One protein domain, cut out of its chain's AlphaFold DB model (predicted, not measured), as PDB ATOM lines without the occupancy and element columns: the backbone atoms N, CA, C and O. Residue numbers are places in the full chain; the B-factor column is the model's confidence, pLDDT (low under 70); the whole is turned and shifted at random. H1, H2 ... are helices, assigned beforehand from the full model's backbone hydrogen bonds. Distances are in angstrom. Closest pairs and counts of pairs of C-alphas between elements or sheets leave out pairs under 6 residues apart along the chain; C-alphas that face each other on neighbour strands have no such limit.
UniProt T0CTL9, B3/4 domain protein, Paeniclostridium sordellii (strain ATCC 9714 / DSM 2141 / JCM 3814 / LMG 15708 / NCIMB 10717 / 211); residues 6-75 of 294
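Overview. This is residues 6 to 75 of the 294 residues of the protein "B3/4 domain protein" of Paeniclostridium sordellii (strain ATCC 9714 / DSM 2141 / JCM 3814 / LMG 15708 / NCIMB 10717 / 211) (UniProt T0CTL9). With little regular structure, this is a drawn-out chain with H2 at one end and, at the other, the short helix H1 beside the loops of residues 6 to 37; the unnamed stretch of residues 43 to 62 runs between the two helices. The printed part has 70 residues with two named helices, H1 then H2, and no named strand; the class is all helix, with 17 residues in named elements. The whole is extended, with a radius of gyration of the C-alphas of 17.5 A, and elongated, spanning 47 by 25 by 20 A.

Arrangement. H2, residues 63 to 74, and H1, residues 38 to 42, are apart, joined by a long link of 20 residues. Residues 70 to 75, of which 70 to 74 belong to H2, stand free. In H1 and H2 every O i to N i+4 pair is within hydrogen-bond range.

Along the chain. H2 is 15.9 A long, from C-alpha 63 at (-23.814, -28.642, 2.469) to C-alpha 74 at (-11.043, -23.047, -5.223). H1 is 6.2 A long and begins at C-alpha 38, at (-11.722, -28.067, 25.447).

Size, cuts and confidence. The two C-alphas farthest apart, those of Leu 34 and Asn 56, are 48.9 A apart. The printed part has no cut, and no printed residue has a pLDDT under 70.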
ATOM      1  N   GLU A   6     -21.755 -20.983  30.036       88.12
ATOM      2  CA  GLU A   6     -21.729 -19.534  29.809       88.12
ATOM      3  C   GLU A   6     -20.309 -18.966  29.904       88.12
ATOM      4  O   GLU A   6     -19.916 -18.129  29.092       88.12
ATOM      5  N   GLU A   7     -19.504 -19.464  30.847       89.25
ATOM      6  CA  GLU A   7     -18.100 -19.063  31.010       89.25
ATOM      7  C   GLU A   7     -17.232 -19.528  29.835       89.25
ATOM      8  O   GLU A   7     -16.255 -18.868  29.484       89.25
ATOM      9  N   LEU A   8     -17.613 -20.638  29.193       85.94
ATOM     10  CA  LEU A   8     -17.028 -21.119  27.940       85.94
ATOM     11  C   LEU A   8     -17.621 -20.433  26.702       85.94
ATOM     12  O   LEU A   8     -17.258 -20.782  25.579       85.94
ATOM     13  N   THR A   9     -18.509 -19.450  26.877       84.62
ATOM     14  CA  THR A   9     -19.203 -18.724  25.801       84.62
ATOM     15  C   THR A   9     -20.025 -19.619  24.871       84.62
ATOM     16  O   THR A   9     -20.284 -19.263  23.722       84.62
ATOM     17  N   ILE A  10     -20.466 -20.779  25.363       79.88
ATOM     18  CA  ILE A  10     -21.342 -21.686  24.623       79.88
ATOM     19  C   ILE A  10     -22.769 -21.134  24.729       79.88
ATOM     20  O   ILE A  10     -23.285 -21.016  25.844       79.88
ATOM     21  N   PRO A  11     -23.438 -20.780  23.615       76.75
ATOM     22  CA  PRO A  11     -24.782 -20.225  23.701       76.75
ATOM     23  C   PRO A  11     -25.759 -21.253  24.287       76.75
ATOM     24  O   PRO A  11     -25.706 -22.436  23.956       76.75
ATOM     25  N   SER A  12     -26.680 -20.805  25.138       80.19
ATOM     26  CA  SER A  12     -27.555 -21.682  25.937       80.19
ATOM     27  C   SER A  12     -28.456 -22.606  25.112       80.19
ATOM     28  O   SER A  12     -28.861 -23.662  25.591       80.19
ATOM     29  N   GLN A  13     -28.743 -22.248  23.859       73.38
ATOM     30  CA  GLN A  13     -29.462 -23.094  22.900       73.38
ATOM     31  C   GLN A  13     -28.691 -24.362  22.485       73.38
ATOM     32  O   GLN A  13     -29.309 -25.310  22.012       73.38
ATOM     33  N   TYR A  14     -27.367 -24.386  22.675       72.69
ATOM     34  CA  TYR A  14     -26.496 -25.540  22.421       72.69
ATOM     35  C   TYR A  14     -26.261 -26.394  23.674       72.69
ATOM     36  O   TYR A  14     -25.473 -27.339  23.647       72.69
ATOM     37  N   VAL A  15     -26.896 -26.043  24.793       78.50
ATOM     38  CA  VAL A  15     -26.665 -26.662  26.097       78.50
ATOM     39  C   VAL A  15     -27.913 -27.428  26.508       78.50
ATOM     40  O   VAL A  15     -28.999 -26.855  26.621       78.50
ATOM     41  N   GLU A  16     -27.758 -28.731  26.739       77.88
ATOM     42  CA  GLU A  16     -28.814 -29.573  27.303       77.88
ATOM     43  C   GLU A  16     -29.266 -29.022  28.659       77.88
ATOM     44  O   GLU A  16     -28.456 -28.509  29.427       77.88
ATOM     45  N   GLU A  17     -30.558 -29.134  28.971       81.00
ATOM     46  CA  GLU A  17     -31.159 -28.452  30.127       81.00
ATOM     47  C   GLU A  17     -30.430 -28.754  31.447       81.00
ATOM     48  O   GLU A  17     -30.124 -27.841  32.206       81.00
ATOM     49  N   TYR A  18     -30.050 -30.014  31.682       84.00
ATOM     50  CA  TYR A  18     -29.341 -30.422  32.902       84.00
ATOM     51  C   TYR A  18     -27.875 -29.952  32.970       84.00
ATOM     52  O   TYR A  18     -27.243 -30.109  34.012       84.00
ATOM     53  N   LYS A  19     -27.332 -29.387  31.882       85.81
ATOM     54  CA  LYS A  19     -25.972 -28.824  31.793       85.81
ATOM     55  C   LYS A  19     -25.943 -27.296  31.883       85.81
ATOM     56  O   LYS A  19     -24.856 -26.718  31.863       85.81
ATOM     57  N   LYS A  20     -27.106 -26.632  31.920       83.94
ATOM     58  CA  LYS A  20     -27.189 -25.162  31.942       83.94
ATOM     59  C   LYS A  20     -26.739 -24.578  33.277       83.94
ATOM     60  O   LYS A  20     -26.045 -23.565  33.289       83.94
ATOM     61  N   ASP A  21     -27.084 -25.242  34.376       85.81
ATOM     62  CA  ASP A  21     -26.834 -24.742  35.725       85.81
ATOM     63  C   ASP A  21     -25.595 -25.399  36.351       85.81
ATOM     64  O   ASP A  21     -25.616 -26.563  36.757       85.81
ATOM     65  N   GLY A  22     -24.508 -24.633  36.484       88.31
ATOM     66  CA  GLY A  22     -23.289 -25.055  37.181       88.31
ATOM     67  C   GLY A  22     -22.116 -25.374  36.253       88.31
ATOM     68  O   GLY A  22     -21.875 -24.667  35.278       88.31
ATOM     69  N   ILE A  23     -21.328 -26.395  36.606       91.94
ATOM     70  CA  ILE A  23     -20.163 -26.819  35.816       91.94
ATOM     71  C   ILE A  23     -20.615 -27.551  34.550       91.94
ATOM     72  O   ILE A  23     -21.527 -28.373  34.603       91.94
ATOM     73  N   TYR A  24     -19.964 -27.283  33.418       89.38
ATOM     74  CA  TYR A  24     -20.301 -27.951  32.166       89.38
ATOM     75  C   TYR A  24     -19.789 -29.394  32.183       89.38
ATOM     76  O   TYR A  24     -18.583 -29.639  32.248       89.38
ATOM     77  N   ILE A  25     -20.716 -30.351  32.157       88.94
ATOM     78  CA  ILE A  25     -20.404 -31.779  32.230       88.94
ATOM     79  C   ILE A  25     -20.148 -32.307  30.814       88.94
ATOM     80  O   ILE A  25     -21.018 -32.233  29.948       88.94
ATOM     81  N   LEU A  26     -18.946 -32.847  30.593       88.75
ATOM     82  CA  LEU A  26     -18.565 -33.542  29.363       88.75
ATOM     83  C   LEU A  26     -18.918 -35.029  29.496       88.75
ATOM     84  O   LEU A  26     -18.112 -35.821  29.974       88.75
ATOM     85  N   ASP A  27     -20.136 -35.394  29.114       86.94
ATOM     86  CA  ASP A  27     -20.672 -36.767  29.159       86.94
ATOM     87  C   ASP A  27     -21.083 -37.287  27.771       86.94
ATOM     88  O   ASP A  27     -21.672 -38.357  27.639       86.94
ATOM     89  N   HIS A  28     -20.740 -36.549  26.712       84.69
ATOM     90  CA  HIS A  28     -21.027 -36.940  25.333       84.69
ATOM     91  C   HIS A  28     -20.090 -38.023  24.781       84.69
ATOM     92  O   HIS A  28     -20.269 -38.473  23.647       84.69
ATOM     93  N   GLN A  29     -19.078 -38.411  25.556       83.81
ATOM     94  CA  GLN A  29     -18.182 -39.535  25.299       83.81
ATOM     95  C   GLN A  29     -17.886 -40.240  26.623       83.81
ATOM     96  O   GLN A  29     -17.855 -39.599  27.674       83.81
ATOM     97  N   ASP A  30     -17.597 -41.541  26.564       84.62
ATOM     98  CA  ASP A  30     -17.292 -42.345  27.757       84.62
ATOM     99  C   ASP A  30     -16.019 -41.879  28.482       84.62
ATOM    100  O   ASP A  30     -15.869 -42.066  29.691       84.62
ATOM    101  N   SER A  31     -15.073 -41.289  27.747       88.12
ATOM    102  CA  SER A  31     -13.822 -40.779  28.304       88.12
ATOM    103  C   SER A  31     -13.192 -39.720  27.408       88.12
ATOM    104  O   SER A  31     -13.305 -39.801  26.186       88.12
ATOM    105  N   PHE A  32     -12.448 -38.799  28.020       89.94
ATOM    106  CA  PHE A  32     -11.642 -37.788  27.337       89.94
ATOM    107  C   PHE A  32     -10.171 -37.935  27.719       89.94
ATOM    108  O   PHE A  32      -9.843 -38.296  28.853       89.94
ATOM    109  N   GLU A  33      -9.276 -37.618  26.786       92.38
ATOM    110  CA  GLU A  33      -7.848 -37.542  27.076       92.38
ATOM    111  C   GLU A  33      -7.557 -36.334  27.979       92.38
ATOM    112  O   GLU A  33      -7.909 -35.192  27.671       92.38
ATOM    113  N   LEU A  34      -6.906 -36.577  29.119       92.69
ATOM    114  CA  LEU A  34      -6.545 -35.507  30.045       92.69
ATOM    115  C   LEU A  34      -5.522 -34.564  29.401       92.69
ATOM    116  O   LEU A  34      -4.463 -34.995  28.957       92.69
ATOM    117  N   GLY A  35      -5.820 -33.264  29.422       92.94
ATOM    118  CA  GLY A  35      -4.985 -32.227  28.810       92.94
ATOM    119  C   GLY A  35      -5.389 -31.842  27.384       92.94
ATOM    120  O   GLY A  35      -4.821 -30.884  26.863       92.94
ATOM    121  N   MET A  36      -6.375 -32.521  26.782       91.56
ATOM    122  CA  MET A  36      -6.984 -32.118  25.510       91.56
ATOM    123  C   MET A  36      -7.569 -30.701  25.606       91.56
ATOM    124  O   MET A  36      -8.162 -30.327  26.624       91.56
ATOM    125  N   ASP A  37      -7.420 -29.910  24.540       91.12
ATOM    126  CA  ASP A  37      -8.050 -28.592  24.463       91.12
ATOM    127  C   ASP A  37      -9.576 -28.756  24.483       91.12
ATOM    128  O   ASP A  37     -10.151 -29.547  23.729       91.12
ATOM    129  N   VAL A  38     -10.260 -27.991  25.336       87.44
ATOM    130  CA  VAL A  38     -11.722 -28.067  25.447       87.44
ATOM    131  C   VAL A  38     -12.403 -27.800  24.102       87.44
ATOM    132  O   VAL A  38     -13.415 -28.431  23.792       87.44
ATOM    133  N   ARG A  39     -11.826 -26.943  23.253       87.00
ATOM    134  CA  ARG A  39     -12.383 -26.642  21.935       87.00
ATOM    135  C   ARG A  39     -12.298 -27.835  20.989       87.00
ATOM    136  O   ARG A  39     -13.225 -28.044  20.213       87.00
ATOM    137  N   GLU A  40     -11.251 -28.653  21.096       87.62
ATOM    138  CA  GLU A  40     -11.146 -29.925  20.372       87.62
ATOM    139  C   GLU A  40     -12.179 -30.936  20.876       87.62
ATOM    140  O   GLU A  40     -12.886 -31.529  20.064       87.62
ATOM    141  N   SER A  41     -12.349 -31.057  22.198       86.56
ATOM    142  CA  SER A  41     -13.319 -31.988  22.807       86.56
ATOM    143  C   SER A  41     -14.781 -31.699  22.431       86.56
ATOM    144  O   SER A  41     -15.582 -32.619  22.250       86.56
ATOM    145  N   LEU A  42     -15.120 -30.417  22.269       84.06
ATOM    146  CA  LEU A  42     -16.435 -29.928  21.833       84.06
ATOM    147  C   LEU A  42     -16.512 -29.738  20.305       84.06
ATOM    148  O   LEU A  42     -17.572 -29.493  19.726       84.06
ATOM    149  N   GLY A  43     -15.370 -29.838  19.628       82.56
ATOM    150  CA  GLY A  43     -15.187 -29.557  18.210       82.56
ATOM    151  C   GLY A  43     -15.575 -28.134  17.777       82.56
ATOM    152  O   GLY A  43     -15.880 -27.932  16.604       82.56
ATOM    153  N   ILE A  44     -15.551 -27.154  18.680       79.44
ATOM    154  CA  ILE A  44     -15.865 -25.732  18.428       79.44
ATOM    155  C   ILE A  44     -14.656 -24.964  17.859       79.44
ATOM    156  O   ILE A  44     -14.383 -23.820  18.211       79.44
ATOM    157  N   ASN A  45     -13.905 -25.620  16.976       81.44
ATOM    158  CA  ASN A  45     -12.687 -25.099  16.352       81.44
ATOM    159  C   ASN A  45     -12.948 -24.396  15.012       81.44
ATOM    160  O   ASN A  45     -12.003 -24.161  14.259       81.44
ATOM    161  N   ASP A  46     -14.208 -24.116  14.685       80.19
ATOM    162  CA  ASP A  46     -14.618 -23.710  13.341       80.19
ATOM    163  C   ASP A  46     -15.485 -22.444  13.350       80.19
ATOM    164  O   ASP A  46     -15.942 -21.976  14.394       80.19
ATOM    165  N   ALA A  47     -15.689 -21.878  12.165       86.31
ATOM    166  CA  ALA A  47     -16.543 -20.725  11.941       86.31
ATOM    167  C   ALA A  47     -17.922 -21.148  11.423       86.31
ATOM    168  O   ALA A  47     -18.043 -22.022  10.566       86.31
ATOM    169  N   LEU A  48     -18.966 -20.455  11.882       87.88
ATOM    170  CA  LEU A  48     -20.301 -20.547  11.296       87.88
ATOM    171  C   LEU A  48     -20.468 -19.443  10.255       87.88
ATOM    172  O   LEU A  48     -20.337 -18.259  10.565       87.88
ATOM    173  N   ILE A  49     -20.739 -19.843   9.013       91.69
ATOM    174  CA  ILE A  49     -20.974 -18.924   7.900       91.69
ATOM    175  C   ILE A  49     -22.454 -18.979   7.542       91.69
ATOM    176  O   ILE A  49     -22.953 -20.000   7.071       91.69
ATOM    177  N   GLU A  50     -23.144 -17.864   7.744       90.88
ATOM    178  CA  GLU A  50     -24.536 -17.705   7.342       90.88
ATOM    179  C   GLU A  50     -24.608 -17.160   5.910       90.88
ATOM    180  O   GLU A  50     -24.009 -16.131   5.586       90.88
ATOM    181  N   PHE A  51     -25.337 -17.861   5.039       90.44
ATOM    182  CA  PHE A  51     -25.510 -17.477   3.639       90.44
ATOM    183  C   PHE A  51     -26.935 -16.999   3.370       90.44
ATOM    184  O   PHE A  51     -27.901 -17.741   3.554       90.44
ATOM    185  N   GLU A  52     -27.066 -15.805   2.794       91.56
ATOM    186  CA  GLU A  52     -28.316 -15.377   2.171       91.56
ATOM    187  C   GLU A  52     -28.399 -15.936   0.741       91.56
ATOM    188  O   GLU A  52     -27.861 -15.378  -0.218       91.56
ATOM    189  N   ILE A  53     -29.051 -17.093   0.593       90.69
ATOM    190  CA  ILE A  53     -29.152 -17.791  -0.694       90.69
ATOM    191  C   ILE A  53     -30.298 -17.208  -1.526       90.69
ATOM    192  O   ILE A  53     -31.478 -17.284  -1.170       90.69
ATOM    193  N   THR A  54     -29.952 -16.670  -2.691       90.56
ATOM    194  CA  THR A  54     -30.906 -16.131  -3.662       90.56
ATOM    195  C   THR A  54     -31.731 -17.233  -4.340       90.56
ATOM    196  O   THR A  54     -31.350 -18.399  -4.425       90.56
ATOM    197  N   SER A  55     -32.913 -16.873  -4.856       86.69
ATOM    198  CA  SER A  55     -33.891 -17.850  -5.371       86.69
ATOM    199  C   SER A  55     -33.425 -18.667  -6.581       86.69
ATOM    200  O   SER A  55     -34.044 -19.685  -6.877       86.69
ATOM    201  N   ASN A  56     -32.384 -18.225  -7.286       89.44
ATOM    202  CA  ASN A  56     -31.807 -18.907  -8.444       89.44
ATOM    203  C   ASN A  56     -30.728 -19.942  -8.082       89.44
ATOM    204  O   ASN A  56     -30.217 -20.580  -8.995       89.44
ATOM    205  N   ARG A  57     -30.380 -20.104  -6.796       91.62
ATOM    206  CA  ARG A  57     -29.385 -21.081  -6.316       91.62
ATOM    207  C   ARG A  57     -29.966 -22.089  -5.312       91.62
ATOM    208  O   ARG A  57     -29.490 -22.178  -4.181       91.62
ATOM    209  N   PRO A  58     -31.034 -22.832  -5.666       90.12
ATOM    210  CA  PRO A  58     -31.609 -23.834  -4.767       90.12
ATOM    211  C   PRO A  58     -30.642 -24.979  -4.445       90.12
ATOM    212  O   PRO A  58     -30.737 -25.563  -3.369       90.12
ATOM    213  N   ASP A  59     -29.687 -25.244  -5.336       90.44
ATOM    214  CA  ASP A  59     -28.596 -26.198  -5.162       90.44
ATOM    215  C   ASP A  59     -27.769 -25.909  -3.901       90.44
ATOM    216  O   ASP A  59     -27.457 -26.829  -3.145       90.44
ATOM    217  N   CYS A  60     -27.513 -24.633  -3.596       93.50
ATOM    218  CA  CYS A  60     -26.749 -24.214  -2.419       93.50
ATOM    219  C   CYS A  60     -27.509 -24.353  -1.090       93.50
ATOM    220  O   CYS A  60     -26.950 -24.032  -0.048       93.50
ATOM    221  N   ARG A  61     -28.762 -24.836  -1.067       92.50
ATOM    222  CA  ARG A  61     -29.516 -25.065   0.190       92.50
ATOM    223  C   ARG A  61     -29.169 -26.400   0.870       92.50
ATOM    224  O   ARG A  61     -29.974 -26.948   1.627       92.50
ATOM    225  N   SER A  62     -27.972 -26.905   0.582       95.25
ATOM    226  CA  SER A  62     -27.367 -28.109   1.139       95.25
ATOM    227  C   SER A  62     -25.863 -27.916   1.318       95.25
ATOM    228  O   SER A  62     -25.237 -27.162   0.565       95.25
ATOM    229  N   ILE A  63     -25.267 -28.636   2.269       95.94
ATOM    230  CA  ILE A  63     -23.814 -28.642   2.469       95.94
ATOM    231  C   ILE A  63     -23.106 -29.135   1.208       95.94
ATOM    232  O   ILE A  63     -22.122 -28.532   0.786       95.94
ATOM    233  N   LEU A  64     -23.626 -30.179   0.556       95.38
ATOM    234  CA  LEU A  64     -23.046 -30.709  -0.674       95.38
ATOM    235  C   LEU A  64     -23.081 -29.696  -1.827       95.38
ATOM    236  O   LEU A  64     -22.123 -29.611  -2.594       95.38
ATOM    237  N   GLY A  65     -24.152 -28.911  -1.951       94.50
ATOM    238  CA  GLY A  65     -24.253 -27.847  -2.950       94.50
ATOM    239  C   GLY A  65     -23.263 -26.710  -2.706       94.50
ATOM    240  O   GLY A  65     -22.557 -26.304  -3.627       94.50
ATOM    241  N   ILE A  66     -23.132 -26.261  -1.454       95.62
ATOM    242  CA  ILE A  66     -22.124 -25.261  -1.064       95.62
ATOM    243  C   ILE A  66     -20.709 -25.801  -1.315       95.62
ATOM    244  O   ILE A  66     -19.875 -25.110  -1.899       95.62
ATOM    245  N   ALA A  67     -20.438 -27.052  -0.932       95.62
ATOM    246  CA  ALA A  67     -19.152 -27.699  -1.159       95.62
ATOM    247  C   ALA A  67     -18.829 -27.824  -2.655       95.62
ATOM    248  O   ALA A  67     -17.677 -27.640  -3.045       95.62
ATOM    249  N   ARG A  68     -19.832 -28.084  -3.503       94.81
ATOM    250  CA  ARG A  68     -19.682 -28.114  -4.964       94.81
ATOM    251  C   ARG A  68     -19.268 -26.753  -5.517       94.81
ATOM    252  O   ARG A  68     -18.311 -26.687  -6.285       94.81
ATOM    253  N   GLU A  69     -19.928 -25.680  -5.089       94.94
ATOM    254  CA  GLU A  69     -19.578 -24.317  -5.505       94.94
ATOM    255  C   GLU A  69     -18.167 -23.923  -5.036       94.94
ATOM    256  O   GLU A  69     -17.362 -23.387  -5.805       94.94
ATOM    257  N   ALA A  70     -17.838 -24.235  -3.781       95.06
ATOM    258  CA  ALA A  70     -16.523 -23.976  -3.209       95.06
ATOM    259  C   ALA A  70     -15.421 -24.766  -3.932       95.06
ATOM    260  O   ALA A  70     -14.359 -24.214  -4.215       95.06
ATOM    261  N   ALA A  71     -15.673 -26.031  -4.280       96.75
ATOM    262  CA  ALA A  71     -14.728 -26.878  -5.002       96.75
ATOM    263  C   ALA A  71     -14.362 -26.281  -6.368       96.75
ATOM    264  O   ALA A  71     -13.177 -26.144  -6.677       96.75
ATOM    265  N   VAL A  72     -15.357 -25.840  -7.144       95.88
ATOM    266  CA  VAL A  72     -15.121 -25.176  -8.438       95.88
ATOM    267  C   VAL A  72     -14.363 -23.861  -8.247       95.88
ATOM    268  O   VAL A  72     -13.366 -23.623  -8.927       95.88
ATOM    269  N   THR A  73     -14.784 -23.037  -7.285       95.75
ATOM    270  CA  THR A  73     -14.175 -21.722  -7.016       95.75
ATOM    271  C   THR A  73     -12.710 -21.830  -6.589       95.75
ATOM    272  O   THR A  73     -11.876 -21.022  -6.991       95.75
ATOM    273  N   LEU A  74     -12.381 -22.839  -5.780       96.75
ATOM    274  CA  LEU A  74     -11.043 -23.047  -5.223       96.75
ATOM    275  C   LEU A  74     -10.166 -23.979  -6.074       96.75
ATOM    276  O   LEU A  74      -9.019 -24.239  -5.701       96.75
ATOM    277  N   GLY A  75     -10.690 -24.518  -7.182       96.38
ATOM    278  CA  GLY A  75      -9.994 -25.508  -8.009       96.38
ATOM    279  C   GLY A  75      -9.659 -26.794  -7.243       96.38
ATOM    280  O   GLY A  75      -8.561 -27.335  -7.378       96.38
TER     281      GLY A  75